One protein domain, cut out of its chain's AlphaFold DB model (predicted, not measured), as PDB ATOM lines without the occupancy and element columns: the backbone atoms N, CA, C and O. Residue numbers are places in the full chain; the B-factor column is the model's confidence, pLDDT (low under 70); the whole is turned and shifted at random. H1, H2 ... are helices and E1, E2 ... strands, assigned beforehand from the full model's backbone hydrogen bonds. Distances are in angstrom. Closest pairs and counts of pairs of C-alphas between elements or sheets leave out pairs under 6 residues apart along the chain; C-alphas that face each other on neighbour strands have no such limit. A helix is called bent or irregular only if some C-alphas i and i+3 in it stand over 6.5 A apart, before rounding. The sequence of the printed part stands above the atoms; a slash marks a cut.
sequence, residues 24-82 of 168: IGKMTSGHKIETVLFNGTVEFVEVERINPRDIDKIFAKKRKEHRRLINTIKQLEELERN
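AT A GLANCE: This is residues 24 to 82 of the 168 residues of an uncharacterized protein of uncultured Pleomorphomonas sp (UniProt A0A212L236). A small three-stranded sheet, E1, E2 and E3, forms a head at one end, and one long helix, H1, sticks out from it as a free arm that makes most of the length. The chain leaves the sheet after E3 along residues 46 to 51 and then turns a corner into H1, which runs away from the sheet without packing on it. The printed part has 59 residues, with three named strands and then one named helix along the chain, E1 E2 E3 H1; the sheet has the order E1 - E2 - E3, antiparallel throughout, and the class is mixed, helices and strands. The whole is extended, with a radius of gyration of the C-alphas of 19.3 A, and its C-alphas span 61 by 34 by 12 A, a flat outline.

IN THESE COORDINATES: The longest strand by residues is E2, residues 31 to 38, which measures 21.2 A from first to last C-alpha. E1 is residues 24 to 28, 12.7 A long, and its first C-alpha, that of Ile 24, is at (212.076, 286.753, 221.031). E3 is residues 41 to 45, 11.9 A long. H1 is residues 52 to 82, 46.2 A long, from C-alpha 52 at (226.170, 283.705, 238.958) to C-alpha 82 at (252.259, 254.187, 214.853). H1 is neither bent nor irregular, but only just: C-alphas 53 and 56 are 6.2 A apart.

HOW THE PARTS SIT: E1, E2 and E3 form a meander, each strand the antiparallel neighbour of the one before. E2 is the inner strand, and E1 and E3 are the edge strands. E1 and E2 are a hairpin with 156 degrees between their directions; the C-alphas of Gly 25 and Glu 34 face each other at 5.1 A, and N 31 and O 28 are within hydrogen-bond range at 3.2 A. E2 and E3 are a hairpin with 151 degrees between their directions; the C-alphas of Leu 37 and Val 42 face each other at 5.1 A. Across this pair, N 41 and O 38 are within hydrogen-bond range at 3.0 A, and N 38 and O 41 at 3.2 A. E1 and E3 are apart. H1 is not on the sheet, with 0 pairs of C-alphas within 10 A, and it is apart from E1 and from E2. In H1, 25 of 27 O i to N i+4 pairs are within hydrogen-bond range.

THE WHOLE: The two C-alphas farthest apart are those of Ser 29 and Asn 82, at 61.6 A. Residues 50 to 82, of which 52 to 82 belong to H1, stand free. The links E1 to E2 and E2 to E3 are tight, with 2 residues each, and the link E3 to H1 is short, with 6 residues. The printed part has no cut. The mean pLDDT of the printed part is 78.6; residues 24 to 38, residue 41 and residues 44 to 47 are under 70, while H1 has a mean of 93.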
ATOM      1  N   ILE A  24     213.129 285.765 220.735       56.69
ATOM      2  CA  ILE A  24     212.076 286.753 221.031       56.69
ATOM      3  C   ILE A  24     211.758 286.650 222.525       56.69
ATOM      4  O   ILE A  24     211.056 285.741 222.957       56.69
ATOM      5  N   GLY A  25     212.300 287.561 223.333       49.59
ATOM      6  CA  GLY A  25     212.032 287.601 224.772       49.59
ATOM      7  C   GLY A  25     210.783 288.421 225.096       49.59
ATOM      8  O   GLY A  25     210.751 289.621 224.823       49.59
ATOM      9  N   LYS A  26     209.773 287.808 225.723       52.31
ATOM     10  CA  LYS A  26     208.670 288.525 226.387       52.31
ATOM     11  C   LYS A  26     208.848 288.417 227.902       52.31
ATOM     12  O   LYS A  26     209.002 287.324 228.434       52.31
ATOM     13  N   MET A  27     208.840 289.554 228.598       41.25
ATOM     14  CA  MET A  27     208.857 289.591 230.064       41.25
ATOM     15  C   MET A  27     207.422 289.548 230.582       41.25
ATOM     16  O   MET A  27     206.663 290.497 230.392       41.25
ATOM     17  N   THR A  28     207.057 288.464 231.258       48.94
ATOM     18  CA  THR A  28     205.793 288.349 231.995       48.94
ATOM     19  C   THR A  28     206.112 287.976 233.443       48.94
ATOM     20  O   THR A  28     206.857 287.034 233.693       48.94
ATOM     21  N   SER A  29     205.616 288.771 234.399       50.62
ATOM     22  CA  SER A  29     205.599 288.478 235.848       50.62
ATOM     23  C   SER A  29     206.895 287.911 236.463       50.62
ATOM     24  O   SER A  29     206.868 286.939 237.211       50.62
ATOM     25  N   GLY A  30     208.049 288.516 236.164       58.12
ATOM     26  CA  GLY A  30     209.318 288.174 236.821       58.12
ATOM     27  C   GLY A  30     209.990 286.883 236.336       58.12
ATOM     28  O   GLY A  30     211.004 286.479 236.914       58.12
ATOM     29  N   HIS A  31     209.489 286.239 235.282       48.97
ATOM     30  CA  HIS A  31     210.153 285.113 234.621       48.97
ATOM     31  C   HIS A  31     210.474 285.498 233.172       48.97
ATOM     32  O   HIS A  31     209.624 286.006 232.441       48.97
ATOM     33  N   LYS A  32     211.744 285.340 232.777       56.19
ATOM     34  CA  LYS A  32     212.194 285.583 231.404       56.19
ATOM     35  C   LYS A  32     212.069 284.259 230.660       56.19
ATOM     36  O   LYS A  32     212.893 283.375 230.858       56.19
ATOM     37  N   ILE A  33     211.020 284.120 229.858       57.62
ATOM     38  CA  ILE A  33     210.854 282.967 228.973       57.62
ATOM     39  C   ILE A  33     211.522 283.341 227.651       57.62
ATOM     40  O   ILE A  33     211.104 284.292 226.985       57.62
ATOM     41  N   GLU A  34     212.596 282.637 227.302       59.88
ATOM     42  CA  GLU A  34     213.224 282.752 225.989       59.88
ATOM     43  C   GLU A  34     212.665 281.653 225.093       59.88
ATOM     44  O   GLU A  34     212.834 280.466 225.353       59.88
ATOM     45  N   THR A  35     211.949 282.050 224.045       60.84
ATOM     46  CA  THR A  35     211.490 281.110 223.025       60.84
ATOM     47  C   THR A  35     212.614 280.919 222.014       60.84
ATOM     48  O   THR A  35     212.993 281.874 221.329       60.84
ATOM     49  N   VAL A  36     213.153 279.702 221.925       65.44
ATOM     50  CA  VAL A  36     214.172 279.337 220.935       65.44
ATOM     51  C   VAL A  36     213.498 278.512 219.843       65.44
ATOM     52  O   VAL A  36     212.896 277.475 220.106       65.44
ATOM     53  N   LEU A  37     213.572 278.996 218.604       58.69
ATOM     54  CA  LEU A  37     213.144 278.247 217.423       58.69
ATOM     55  C   LEU A  37     214.323 277.407 216.932       58.69
ATOM     56  O   LEU A  37     215.291 277.957 216.405       58.69
ATOM     57  N   PHE A  38     214.241 276.086 217.098       59.66
ATOM     58  CA  PHE A  38     215.253 275.144 216.619       59.66
ATOM     59  C   PHE A  38     214.591 274.159 215.647       59.66
ATOM     60  O   PHE A  38     213.618 273.492 215.990       59.66
ATOM     61  N   ASN A  39     215.064 274.110 214.398       72.62
ATOM     62  CA  ASN A  39     214.530 273.235 213.339       72.62
ATOM     63  C   ASN A  39     212.995 273.285 213.160       72.62
ATOM     64  O   ASN A  39     212.349 272.260 212.971       72.62
ATOM     65  N   GLY A  40     212.391 274.475 213.245       74.69
ATOM     66  CA  GLY A  40     210.944 274.655 213.055       74.69
ATOM     67  C   GLY A  40     210.068 274.157 214.212       74.69
ATOM     68  O   GLY A  40     208.850 274.307 214.141       74.69
ATOM     69  N   THR A  41     210.667 273.630 215.284       66.12
ATOM     70  CA  THR A  41     209.967 273.263 216.519       66.12
ATOM     71  C   THR A  41     210.187 274.363 217.553       66.12
ATOM     72  O   THR A  41     211.298 274.874 217.720       66.12
ATOM     73  N   VAL A  42     209.104 274.784 218.207       71.56
ATOM     74  CA  VAL A  42     209.156 275.771 219.287       71.56
ATOM     75  C   VAL A  42     209.345 275.010 220.590       71.56
ATOM     76  O   VAL A  42     208.401 274.400 221.086       71.56
ATOM     77  N   GLU A  43     210.557 275.038 221.136       70.56
ATOM     78  CA  GLU A  43     210.829 274.486 222.461       70.56
ATOM     79  C   GLU A  43     210.820 275.614 223.496       70.56
ATOM     80  O   GLU A  43     211.503 276.635 223.362       70.56
ATOM     81  N   PHE A  44     210.006 275.443 224.536       59.84
ATOM     82  CA  PHE A  44     210.018 276.316 225.701       59.84
ATOM     83  C   PHE A  44     211.086 275.797 226.656       59.84
ATOM     84  O   PHE A  44     210.862 274.828 227.377       59.84
ATOM     85  N   VAL A  45     212.261 276.421 226.635       66.56
ATOM     86  CA  VAL A  45     213.327 276.087 227.579       66.56
ATOM     87  C   VAL A  45     213.109 276.915 228.837       66.56
ATOM     88  O   VAL A  45     213.222 278.143 228.824       66.56
ATOM     89  N   GLU A  46     212.764 276.245 229.931       62.59
ATOM     90  CA  GLU A  46     212.723 276.869 231.245       62.59
ATOM     91  C   GLU A  46     214.162 277.188 231.668       62.59
ATOM     92  O   GLU A  46     214.960 276.306 231.986       62.59
ATOM     93  N   VAL A  47     214.531 278.468 231.589       66.06
ATOM     94  CA  VAL A  47     215.847 278.935 232.025       66.06
ATOM     95  C   VAL A  47     215.833 278.969 233.549       66.06
ATOM     96  O   VAL A  47     215.444 279.973 234.154       66.06
ATOM     97  N   GLU A  48     216.240 277.865 234.180       72.31
ATOM     98  CA  GLU A  48     216.559 277.864 235.608       72.31
ATOM     99  C   GLU A  48     217.492 279.046 235.895       72.31
ATOM    100  O   GLU A  48     218.485 279.264 235.197       72.31
ATOM    101  N   ARG A  49     217.160 279.856 236.907       75.75
ATOM    102  CA  ARG A  49     218.005 280.982 237.318       75.75
ATOM    103  C   ARG A  49     219.307 280.435 237.899       75.75
ATOM    104  O   ARG A  49     219.415 280.216 239.103       75.75
ATOM    105  N   ILE A  50     220.300 280.234 237.042       77.69
ATOM    106  CA  ILE A  50     221.635 279.819 237.458       77.69
ATOM    107  C   ILE A  50     222.226 280.947 238.305       77.69
ATOM    108  O   ILE A  50     222.333 282.094 237.864       77.69
ATOM    109  N   ASN A  51     222.605 280.625 239.541       84.25
ATOM    110  CA  ASN A  51     223.288 281.567 240.412       84.25
ATOM    111  C   ASN A  51     224.623 281.963 239.756       84.25
ATOM    112  O   ASN A  51     225.399 281.073 239.395       84.25
ATOM    113  N   PRO A  52     224.941 283.263 239.614       84.56
ATOM    114  CA  PRO A  52     226.170 283.705 238.958       84.56
ATOM    115  C   PRO A  52     227.441 283.100 239.570       84.56
ATOM    116  O   PRO A  52     228.424 282.913 238.862       84.56
ATOM    117  N   ARG A  53     227.418 282.711 240.854       86.00
ATOM    118  CA  ARG A  53     228.554 282.041 241.512       86.00
ATOM    119  C   ARG A  53     228.783 280.594 241.062       86.00
ATOM    120  O   ARG A  53     229.890 280.081 241.218       86.00
ATOM    121  N   ASP A  54     227.766 279.918 240.537       89.94
ATOM    122  CA  ASP A  54     227.889 278.530 240.074       89.94
ATOM    123  C   ASP A  54     228.319 278.442 238.605       89.94
ATOM    124  O   ASP A  54     228.878 277.427 238.186       89.94
ATOM    125  N   ILE A  55     228.171 279.538 237.854       87.62
ATOM    126  CA  ILE A  55     228.629 279.662 236.465       87.62
ATOM    127  C   ILE A  55     230.134 279.369 236.364       87.62
ATOM    128  O   ILE A  55     230.558 278.552 235.541       87.62
ATOM    129  N   ASP A  56     230.943 279.944 237.257       91.00
ATOM    130  CA  ASP A  56     232.396 279.736 237.263       91.00
ATOM    131  C   ASP A  56     232.780 278.280 237.549       91.00
ATOM    132  O   ASP A  56     233.685 277.730 236.914       91.00
ATOM    133  N   LYS A  57     232.058 277.614 238.460       93.38
ATOM    134  CA  LYS A  57     232.287 276.195 238.778       93.38
ATOM    135  C   LYS A  57     231.955 275.300 237.585       93.38
ATOM    136  O   LYS A  57     232.711 274.371 237.291       93.38
ATOM    137  N   ILE A  58     230.860 275.591 236.881       91.00
ATOM    138  CA  ILE A  58     230.442 274.858 235.679       91.00
ATOM    139  C   ILE A  58     231.505 275.004 234.585       91.00
ATOM    140  O   ILE A  58     231.956 273.998 234.027       91.00
ATOM    141  N   PHE A  59     231.980 276.225 234.325       93.31
ATOM    142  CA  PHE A  59     233.042 276.446 233.343       93.31
ATOM    143  C   PHE A  59     234.365 275.795 233.752       93.31
ATOM    144  O   PHE A  59     235.025 275.184 232.909       93.31
ATOM    145  N   ALA A  60     234.749 275.862 235.028       94.31
ATOM    146  CA  ALA A  60     235.958 275.209 235.526       94.31
ATOM    147  C   ALA A  60     235.900 273.683 235.337       94.31
ATOM    148  O   ALA A  60     236.866 273.083 234.848       94.31
ATOM    149  N   LYS A  61     234.754 273.061 235.648       96.00
ATOM    150  CA  LYS A  61     234.518 271.628 235.428       96.00
ATOM    151  C   LYS A  61     234.591 271.274 233.942       96.00
ATOM    152  O   LYS A  61     235.369 270.398 233.562       96.00
ATOM    153  N   LYS A  62     233.881 272.020 233.091       94.00
ATOM    154  CA  LYS A  62     233.840 271.784 231.640       94.00
ATOM    155  C   LYS A  62     235.216 271.952 230.984       94.00
ATOM    156  O   LYS A  62     235.600 271.154 230.135       94.00
ATOM    157  N   ARG A  63     236.028 272.915 231.436       95.12
ATOM    158  CA  ARG A  63     237.428 273.074 230.989       95.12
ATOM    159  C   ARG A  63     238.314 271.893 231.390       95.12
ATOM    160  O   ARG A  63     239.254 271.563 230.667       95.12
ATOM    161  N   LYS A  64     238.070 271.275 232.549       96.88
ATOM    162  CA  LYS A  64     238.816 270.088 232.994       96.88
ATOM    163  C   LYS A  64     238.475 268.873 232.133       96.88
ATOM    164  O   LYS A  64     239.383 268.152 231.731       96.88
ATOM    165  N   GLU A  65     237.200 268.686 231.808       95.56
ATOM    166  CA  GLU A  65     236.742 267.636 230.889       95.56
ATOM    167  C   GLU A  65     237.294 267.844 229.477       95.56
ATOM    168  O   GLU A  65     237.883 266.925 228.913       95.56
ATOM    169  N   HIS A  66     237.238 269.071 228.960       94.94
ATOM    170  CA  HIS A  66     237.800 269.406 227.652       94.94
ATOM    171  C   HIS A  66     239.301 269.085 227.564       94.94
ATOM    172  O   HIS A  66     239.768 268.541 226.568       94.94
ATOM    173  N   ARG A  67     240.064 269.346 228.634       95.62
ATOM    174  CA  ARG A  67     241.487 268.970 228.701       95.62
ATOM    175  C   ARG A  67     241.714 267.460 228.663       95.62
ATOM    176  O   ARG A  67     242.672 267.022 228.036       95.62
ATOM    177  N   ARG A  68     240.849 266.667 229.304       96.38
ATOM    178  CA  ARG A  68     240.935 265.198 229.246       96.38
ATOM    179  C   ARG A  68     240.704 264.699 227.824       96.38
ATOM    180  O   ARG A  68     241.524 263.939 227.330       96.38
ATOM    181  N   LEU A  69     239.657 265.198 227.165       95.69
ATOM    182  CA  LEU A  69     239.333 264.819 225.789       95.69
ATOM    183  C   LEU A  69     240.462 265.166 224.816       95.69
ATOM    184  O   LEU A  69     240.840 264.323 224.013       95.69
ATOM    185  N   ILE A  70     241.062 266.357 224.935       97.06
ATOM    186  CA  ILE A  70     242.217 266.741 224.106       97.06
ATOM    187  C   ILE A  70     243.369 265.744 224.264       97.06
ATOM    188  O   ILE A  70     243.981 265.352 223.274       97.06
ATOM    189  N   ASN A  71     243.680 265.336 225.495       97.12
ATOM    190  CA  ASN A  71     244.768 264.389 225.727       97.12
ATOM    191  C   ASN A  71     244.446 263.009 225.145       97.12
ATOM    192  O   ASN A  71     245.324 262.394 224.549       97.12
ATOM    193  N   THR A  72     243.198 262.547 225.261       96.00
ATOM    194  CA  THR A  72     242.760 261.282 224.656       96.00
ATOM    195  C   THR A  72     242.829 261.329 223.129       96.00
ATOM    196  O   THR A  72     243.313 260.382 222.522       96.00
ATOM    197  N   ILE A  73     242.421 262.438 222.505       96.19
ATOM    198  CA  ILE A  73     242.526 262.621 221.049       96.19
ATOM    199  C   ILE A  73     243.991 262.579 220.611       96.19
ATOM    200  O   ILE A  73     244.326 261.851 219.685       96.19
ATOM    201  N   LYS A  74     244.883 263.281 221.322       97.12
ATOM    202  CA  LYS A  74     246.323 263.234 221.029       97.12
ATOM    203  C   LYS A  74     246.895 261.820 221.125       97.12
ATOM    204  O   LYS A  74     247.685 261.436 220.274       97.12
ATOM    205  N   GLN A  75     246.488 261.051 222.137       95.94
ATOM    206  CA  GLN A  75     246.914 259.656 222.277       95.94
ATOM    207  C   GLN A  75     246.410 258.781 221.123       95.94
ATOM    208  O   GLN A  75     247.163 257.952 220.624       95.94
ATOM    209  N   LEU A  76     245.166 258.973 220.675       94.50
ATOM    210  CA  LEU A  76     244.611 258.238 219.536       94.50
ATOM    211  C   LEU A  76     245.323 258.585 218.224       94.50
ATOM    212  O   LEU A  76     245.702 257.680 217.488       94.50
ATOM    213  N   GLU A  77     245.584 259.867 217.964       95.19
ATOM    214  CA  GLU A  77     246.352 260.288 216.784       95.19
ATOM    215  C   GLU A  77     247.769 259.695 216.776       95.19
ATOM    216  O   GLU A  77     248.306 259.354 215.720       95.19
ATOM    217  N   GLU A  78     248.402 259.576 217.943       94.19
ATOM    218  CA  GLU A  78     249.728 258.973 218.063       94.19
ATOM    219  C   GLU A  78     249.695 257.461 217.801       94.19
ATOM    220  O   GLU A  78     250.577 256.939 217.117       94.19
ATOM    221  N   LEU A  79     248.645 256.770 218.256       91.94
ATOM    222  CA  LEU A  79     248.413 255.361 217.930       91.94
ATOM    223  C   LEU A  79     248.200 255.152 216.424       91.94
ATOM    224  O   LEU A  79     248.866 254.302 215.841       91.94
ATOM    225  N   GLU A  80     247.374 255.968 215.764       89.81
ATOM    226  CA  GLU A  80     247.136 255.855 214.315       89.81
ATOM    227  C   GLU A  80     248.409 256.086 213.483       89.81
ATOM    228  O   GLU A  80     248.662 255.393 212.486       89.81
ATOM    229  N   ARG A  81     249.263 257.033 213.899       88.31
ATOM    230  CA  ARG A  81     250.576 257.231 213.259       88.31
ATOM    231  C   ARG A  81     251.478 256.014 213.425       88.31
ATOM    232  O   ARG A  81     252.198 255.669 212.489       88.31
ATOM    233  N   ASN A  82     251.456 255.378 214.592       85.12
ATOM    234  CA  ASN A  82     252.259 254.187 214.853       85.12
ATOM    235  C   ASN A  82     251.753 252.979 214.057       85.12
ATOM    236  O   ASN A  82     252.566 252.293 213.442       85.12
TER     237      ASN A  82